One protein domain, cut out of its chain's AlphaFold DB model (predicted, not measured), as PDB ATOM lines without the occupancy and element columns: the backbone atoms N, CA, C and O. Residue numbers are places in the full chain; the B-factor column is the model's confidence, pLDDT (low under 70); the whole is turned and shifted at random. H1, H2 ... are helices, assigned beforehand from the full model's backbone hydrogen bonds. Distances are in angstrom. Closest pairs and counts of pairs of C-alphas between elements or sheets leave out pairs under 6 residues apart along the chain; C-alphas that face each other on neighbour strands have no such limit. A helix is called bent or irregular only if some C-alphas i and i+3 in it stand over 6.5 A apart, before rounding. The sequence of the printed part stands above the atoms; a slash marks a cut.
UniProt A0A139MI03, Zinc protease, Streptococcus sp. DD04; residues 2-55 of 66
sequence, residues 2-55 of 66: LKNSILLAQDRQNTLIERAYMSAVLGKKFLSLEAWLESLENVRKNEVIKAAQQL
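This is residues 2 to 55 of the 66 residues of the protein "Zinc protease" of Streptococcus sp. DD04 (UniProt A0A139MI03). This is a loose, open chain of four helices: H1, the kinked H2 and H3 make three sides of an open frame, H3 running back past H1, while residues 42 to 55, which hold H4, stick out as an arm. The printed part has 54 residues, with four named helices in the order H1, H2, H3, H4 and no named strand, and its class is all helix. The whole is loose, with a radius of gyration of the C-alphas of 13.6 A, and spans 36 by 24 by 19 A.

Begin at H1, residues 2 to 9, and go on to H2, residues 13 to 29; the two are close but not clearly touching, and their closest C-alphas, those of Ala 9 and Thr 15, are 6.3 A apart. By the rough line of H2, they run opposite ways at a steep tilt of 60 degrees. H2 has a kink of 53 degrees near residue 23 and is irregular, with C-alphas 25 and 28 lying 9.2 A apart. Next look at H3, residues 33 to 41: it is apart from H2 but close to H1, not clearly touching it. Their closest C-alphas, those of Lys 3 and Leu 37, are 6.9 A apart, and H1 and H3 run opposite ways at a shallow tilt of 21 degrees. Last comes H4, residues 45 to 54, apart from H1, H2 and H3. In H1, H3 and H4 every O i to N i+4 pair is within hydrogen-bond range; in H2 11 of 13 are.

Find C-alpha 2 at (184.982, 135.025, 137.568), where H1 begins; it measures 10.6 A. From C-alpha 13 at (168.982, 145.470, 137.115), H2 runs 22.4 A. H3 measures 12.5 A, and H4 runs 14.6 A to C-alpha 54 at (183.752, 113.506, 139.952).

The C-alphas farthest apart, those of Gln 13 and Gln 53, are 37.1 A apart. Residues 24 to 29 of H2 and residues 42 to 55 stand free; without them the body spans 26 by 20 by 10 A. The three links are tight, the printed part has no cut, and no printed residue has a pLDDT under 70.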
ATOM      1  N   LEU A   2     186.247 135.223 136.826       91.44
ATOM      2  CA  LEU A   2     184.982 135.025 137.568       91.44
ATOM      3  C   LEU A   2     184.611 136.162 138.541       91.44
ATOM      4  O   LEU A   2     183.485 136.648 138.509       91.44
ATOM      5  N   LYS A   3     185.570 136.634 139.347       93.56
ATOM      6  CA  LYS A   3     185.387 137.782 140.251       93.56
ATOM      7  C   LYS A   3     184.921 139.040 139.517       93.56
ATOM      8  O   LYS A   3     183.942 139.663 139.903       93.56
ATOM      9  N   ASN A   4     185.579 139.388 138.417       94.38
ATOM     10  CA  ASN A   4     185.224 140.586 137.657       94.38
ATOM     11  C   ASN A   4     183.842 140.443 137.010       94.38
ATOM     12  O   ASN A   4     183.070 141.393 137.010       94.38
ATOM     13  N   SER A   5     183.503 139.252 136.510       93.94
ATOM     14  CA  SER A   5     182.185 138.985 135.931       93.94
ATOM     15  C   SER A   5     181.050 139.175 136.939       93.94
ATOM     16  O   SER A   5     180.045 139.781 136.582       93.94
ATOM     17  N   ILE A   6     181.199 138.708 138.189       92.56
ATOM     18  CA  ILE A   6     180.146 138.884 139.205       92.56
ATOM     19  C   ILE A   6     180.038 140.334 139.686       92.56
ATOM     20  O   ILE A   6     178.938 140.800 139.970       92.56
ATOM     21  N   LEU A   7     181.158 141.060 139.753       93.62
ATOM     22  CA  LEU A   7     181.157 142.478 140.116       93.62
ATOM     23  C   LEU A   7     180.430 143.307 139.051       93.62
ATOM     24  O   LEU A   7     179.497 144.024 139.382       93.62
ATOM     25  N   LEU A   8     180.756 143.107 137.772       94.25
ATOM     26  CA  LEU A   8     180.079 143.786 136.659       94.25
ATOM     27  C   LEU A   8     178.592 143.424 136.546       94.25
ATOM     28  O   LEU A   8     177.789 144.206 136.042       94.25
ATOM     29  N   ALA A   9     178.208 142.222 136.974       93.38
ATOM     30  CA  ALA A   9     176.817 141.796 136.921       93.38
ATOM     31  C   ALA A   9     175.934 142.523 137.955       93.38
ATOM     32  O   ALA A   9     174.723 142.576 137.765       93.38
ATOM     33  N   GLN A  10     176.505 143.117 139.008       91.25
ATOM     34  CA  GLN A  10     175.734 143.873 140.007       91.25
ATOM     35  C   GLN A  10     175.148 145.171 139.462       91.25
ATOM     36  O   GLN A  10     174.098 145.600 139.933       91.25
ATOM     37  N   ASP A  11     175.767 145.740 138.431       93.88
ATOM     38  CA  ASP A  11     175.291 146.972 137.802       93.88
ATOM     39  C   ASP A  11     174.044 146.737 136.932       93.88
ATOM     40  O   ASP A  11     173.375 147.679 136.505       93.88
ATOM     41  N   ARG A  12     173.704 145.473 136.643       95.56
ATOM     42  CA  ARG A  12     172.568 145.113 135.787       95.56
ATOM     43  C   ARG A  12     171.324 144.830 136.624       95.56
ATOM     44  O   ARG A  12     171.262 143.837 137.345       95.56
ATOM     45  N   GLN A  13     170.275 145.629 136.426       94.69
ATOM     46  CA  GLN A  13     168.982 145.470 137.115       94.69
ATOM     47  C   GLN A  13     168.389 144.061 136.977       94.69
ATOM     48  O   GLN A  13     167.930 143.493 137.965       94.69
ATOM     49  N   ASN A  14     168.467 143.454 135.789       96.62
ATOM     50  CA  ASN A  14     167.969 142.091 135.576       96.62
ATOM     51  C   ASN A  14     168.672 141.080 136.492       96.62
ATOM     52  O   ASN A  14     168.031 140.207 137.061       96.62
ATOM     53  N   THR A  15     169.984 141.224 136.699       95.25
ATOM     54  CA  THR A  15     170.737 140.348 137.601       95.25
ATOM     55  C   THR A  15     170.303 140.525 139.054       95.25
ATOM     56  O   THR A  15     170.258 139.547 139.796       95.25
ATOM     57  N   LEU A  16     169.947 141.740 139.473       94.44
ATOM     58  CA  LEU A  16     169.444 141.987 140.827       94.44
ATOM     59  C   LEU A  16     168.088 141.309 141.067       94.44
ATOM     60  O   LEU A  16     167.900 140.701 142.120       94.44
ATOM     61  N   ILE A  17     167.185 141.350 140.081       96.50
ATOM     62  CA  ILE A  17     165.883 140.664 140.147       96.50
ATOM     63  C   ILE A  17     166.084 139.150 140.267       96.50
ATOM     64  O   ILE A  17     165.540 138.531 141.181       96.50
ATOM     65  N   GLU A  18     166.927 138.562 139.414       95.62
ATOM     66  CA  GLU A  18     167.244 137.130 139.472       95.62
ATOM     67  C   GLU A  18     167.858 136.737 140.819       95.62
ATOM     68  O   GLU A  18     167.478 135.731 141.413       95.62
ATOM     69  N   ARG A  19     168.765 137.552 141.374       94.12
ATOM     70  CA  ARG A  19     169.353 137.293 142.698       94.12
ATOM     71  C   ARG A  19     168.322 137.362 143.821       94.12
ATOM     72  O   ARG A  19     168.382 136.537 144.732       94.12
ATOM     73  N   ALA A  20     167.390 138.313 143.769       94.62
ATOM     74  CA  ALA A  20     166.306 138.409 144.745       94.62
ATOM     75  C   ALA A  20     165.386 137.182 144.672       94.62
ATOM     76  O   ALA A  20     165.068 136.583 145.700       94.62
ATOM     77  N   TYR A  21     165.039 136.751 143.457       96.62
ATOM     78  CA  TYR A  21     164.277 135.528 143.233       96.62
ATOM     79  C   TYR A  21     165.023 134.286 143.743       96.62
ATOM     80  O   TYR A  21     164.475 133.505 144.521       96.62
ATOM     81  N   MET A  22     166.304 134.131 143.396       95.50
ATOM     82  CA  MET A  22     167.142 133.033 143.884       95.50
ATOM     83  C   MET A  22     167.259 133.023 145.410       95.50
ATOM     84  O   MET A  22     167.264 131.946 146.001       95.50
ATOM     85  N   SER A  23     167.332 134.190 146.053       95.25
ATOM     86  CA  SER A  23     167.336 134.302 147.516       95.25
ATOM     87  C   SER A  23     166.045 133.758 148.127       95.25
ATOM     88  O   SER A  23     166.092 132.938 149.046       95.25
ATOM     89  N   ALA A  24     164.893 134.119 147.552       96.19
ATOM     90  CA  ALA A  24     163.597 133.614 147.992       96.19
ATOM     91  C   ALA A  24     163.458 132.092 147.796       96.19
ATOM     92  O   ALA A  24     162.938 131.405 148.673       96.19
ATOM     93  N   VAL A  25     163.950 131.554 146.674       97.31
ATOM     94  CA  VAL A  25     163.822 130.124 146.335       97.31
ATOM     95  C   VAL A  25     164.813 129.245 147.102       97.31
ATOM     96  O   VAL A  25     164.453 128.169 147.579       97.31
ATOM     97  N   LEU A  26     166.075 129.666 147.221       95.31
ATOM     98  CA  LEU A  26     167.131 128.865 147.848       95.31
ATOM     99  C   LEU A  26     167.127 128.976 149.378       95.31
ATOM    100  O   LEU A  26     167.653 128.082 150.052       95.31
ATOM    101  N   GLY A  27     166.549 130.045 149.937       93.25
ATOM    102  CA  GLY A  27     166.454 130.276 151.375       93.25
ATOM    103  C   GLY A  27     167.816 130.139 152.058       93.25
ATOM    104  O   GLY A  27     168.763 130.847 151.732       93.25
ATOM    105  N   LYS A  28     167.956 129.162 152.965       92.06
ATOM    106  CA  LYS A  28     169.212 128.906 153.702       92.06
ATOM    107  C   LYS A  28     170.393 128.479 152.821       92.06
ATOM    108  O   LYS A  28     171.524 128.499 153.289       92.06
ATOM    109  N   LYS A  29     170.140 128.043 151.584       92.62
ATOM    110  CA  LYS A  29     171.185 127.673 150.619       92.62
ATOM    111  C   LYS A  29     171.652 128.864 149.778       92.62
ATOM    112  O   LYS A  29     172.589 128.709 148.999       92.62
ATOM    113  N   PHE A  30     170.990 130.017 149.884       94.88
ATOM    114  CA  PHE A  30     171.420 131.219 149.187       94.88
ATOM    115  C   PHE A  30     172.730 131.731 149.787       94.88
ATOM    116  O   PHE A  30     172.867 131.838 151.005       94.88
ATOM    117  N   LEU A  31     173.681 132.067 148.921       93.69
ATOM    118  CA  LEU A  31     174.970 132.614 149.320       93.69
ATOM    119  C   LEU A  31     174.996 134.115 149.029       93.69
ATOM    120  O   LEU A  31     174.676 134.541 147.913       93.69
ATOM    121  N   SER A  32     175.392 134.916 150.022       93.00
ATOM    122  CA  SER A  32     175.605 136.349 149.805       93.00
ATOM    123  C   SER A  32     176.742 136.572 148.808       93.00
ATOM    124  O   SER A  32     177.539 135.674 148.525       93.00
ATOM    125  N   LEU A  33     176.812 137.775 148.241       92.31
ATOM    126  CA  LEU A  33     177.885 138.113 147.313       92.31
ATOM    127  C   LEU A  33     179.260 138.017 147.989       92.31
ATOM    128  O   LEU A  33     180.195 137.483 147.404       92.31
ATOM    129  N   GLU A  34     179.369 138.519 149.212       93.44
ATOM    130  CA  GLU A  34     180.600 138.568 149.999       93.44
ATOM    131  C   GLU A  34     181.076 137.151 150.309       93.44
ATOM    132  O   GLU A  34     182.216 136.806 150.009       93.44
ATOM    133  N   ALA A  35     180.171 136.302 150.804       93.31
ATOM    134  CA  ALA A  35     180.469 134.904 151.089       93.31
ATOM    135  C   ALA A  35     180.824 134.120 149.814       93.31
ATOM    136  O   ALA A  35     181.672 133.226 149.840       93.31
ATOM    137  N   TRP A  36     180.214 134.464 148.674       93.50
ATOM    138  CA  TRP A  36     180.561 133.887 147.375       93.50
ATOM    139  C   TRP A  36     181.966 134.298 146.924       93.50
ATOM    140  O   TRP A  36     182.740 133.448 146.487       93.50
ATOM    141  N   LEU A  37     182.315 135.581 147.065       94.69
ATOM    142  CA  LEU A  37     183.645 136.099 146.738       94.69
ATOM    143  C   LEU A  37     184.720 135.475 147.631       94.69
ATOM    144  O   LEU A  37     185.739 135.026 147.119       94.69
ATOM    145  N   GLU A  38     184.477 135.384 148.936       95.56
ATOM    146  CA  GLU A  38     185.385 134.727 149.877       95.56
ATOM    147  C   GLU A  38     185.573 133.242 149.538       95.56
ATOM    148  O   GLU A  38     186.698 132.745 149.488       95.56
ATOM    149  N   SER A  39     184.483 132.534 149.238       94.31
ATOM    150  CA  SER A  39     184.549 131.127 148.830       94.31
ATOM    151  C   SER A  39     185.364 130.948 147.549       94.31
ATOM    152  O   SER A  39     186.130 129.992 147.447       94.31
ATOM    153  N   LEU A  40     185.234 131.870 146.588       94.44
ATOM    154  CA  LEU A  40     185.982 131.839 145.332       94.44
ATOM    155  C   LEU A  40     187.492 132.019 145.553       94.44
ATOM    156  O   LEU A  40     188.276 131.303 144.934       94.44
ATOM    157  N   GLU A  41     187.899 132.950 146.418       94.31
ATOM    158  CA  GLU A  41     189.319 133.189 146.731       94.31
ATOM    159  C   GLU A  41     189.956 132.004 147.477       94.31
ATOM    160  O   GLU A  41     191.158 131.768 147.375       94.31
ATOM    161  N   ASN A  42     189.148 131.219 148.192       95.81
ATOM    162  CA  ASN A  42     189.610 130.058 148.946       95.81
ATOM    163  C   ASN A  42     189.745 128.770 148.116       95.81
ATOM    164  O   ASN A  42     190.249 127.776 148.643       95.81
ATOM    165  N   VAL A  43     189.339 128.767 146.838       95.88
ATOM    166  CA  VAL A  43     189.410 127.576 145.975       95.88
ATOM    167  C   VAL A  43     190.861 127.174 145.713       95.88
ATOM    168  O   VAL A  43     191.655 127.928 145.147       95.88
ATOM    169  N   ARG A  44     191.204 125.928 146.048       97.19
ATOM    170  CA  ARG A  44     192.549 125.373 145.856       97.19
ATOM    171  C   ARG A  44     192.620 124.414 144.672       97.19
ATOM    172  O   ARG A  44     191.667 123.720 144.322       97.19
ATOM    173  N   LYS A  45     193.817 124.281 144.092       96.69
ATOM    174  CA  LYS A  45     194.092 123.367 142.964       96.69
ATOM    175  C   LYS A  45     193.634 121.926 143.233       96.69
ATOM    176  O   LYS A  45     193.105 121.273 142.339       96.69
ATOM    177  N   ASN A  46     193.848 121.414 144.443       96.88
ATOM    178  CA  ASN A  46     193.451 120.054 144.817       96.88
ATOM    179  C   ASN A  46     191.925 119.866 144.815       96.88
ATOM    180  O   ASN A  46     191.457 118.793 144.452       96.88
ATOM    181  N   GLU A  47     191.151 120.885 145.182       96.94
ATOM    182  CA  GLU A  47     189.686 120.856 145.140       96.94
ATOM    183  C   GLU A  47     189.178 120.854 143.700       96.94
ATOM    184  O   GLU A  47     188.287 120.076 143.370       96.94
ATOM    185  N   VAL A  48     189.818 121.630 142.819       96.62
ATOM    186  CA  VAL A  48     189.525 121.609 141.378       96.62
ATOM    187  C   VAL A  48     189.793 120.225 140.783       96.62
ATOM    188  O   VAL A  48     188.959 119.695 140.053       96.62
ATOM    189  N   ILE A  49     190.923 119.595 141.129       97.62
ATOM    190  CA  ILE A  49     191.241 118.230 140.679       97.62
ATOM    191  C   ILE A  49     190.203 117.229 141.203       97.62
ATOM    192  O   ILE A  49     189.725 116.395 140.438       97.62
ATOM    193  N   LYS A  50     189.813 117.326 142.480       97.62
ATOM    194  CA  LYS A  50     188.767 116.468 143.059       97.62
ATOM    195  C   LYS A  50     187.428 116.638 142.339       97.62
ATOM    196  O   LYS A  50     186.785 115.640 142.036       97.62
ATOM    197  N   ALA A  51     187.025 117.871 142.033       96.56
ATOM    198  CA  ALA A  51     185.806 118.138 141.272       96.56
ATOM    199  C   ALA A  51     185.883 117.543 139.853       96.56
ATOM    200  O   ALA A  51     184.934 116.910 139.398       96.56
ATOM    201  N   ALA A  52     187.033 117.656 139.180       96.62
ATOM    202  CA  ALA A  52     187.247 117.059 137.861       96.62
ATOM    203  C   ALA A  52     187.162 115.522 137.887       96.62
ATOM    204  O   ALA A  52     186.616 114.925 136.965       96.62
ATOM    205  N   GLN A  53     187.634 114.874 138.955       96.31
ATOM    206  CA  GLN A  53     187.519 113.419 139.132       96.31
ATOM    207  C   GLN A  53     186.074 112.941 139.350       96.31
ATOM    208  O   GLN A  53     185.772 111.775 139.107       96.31
ATOM    209  N   GLN A  54     185.177 113.819 139.806       96.31
ATOM    210  CA  GLN A  54     183.752 113.506 139.952       96.31
ATOM    211  C   GLN A  54     182.988 113.612 138.625       96.31
ATOM    212  O   GLN A  54     181.879 113.083 138.515       96.31
ATOM    213  N   LEU A  55     183.568 114.270 137.616       95.31
ATOM    214  CA  LEU A  55     182.959 114.405 136.301       95.31
ATOM    215  C   LEU A  55     182.955 113.049 135.584       95.31
ATOM    216  O   LEU A  55     184.000 112.456 135.328       95.31
TER     217      LEU A  55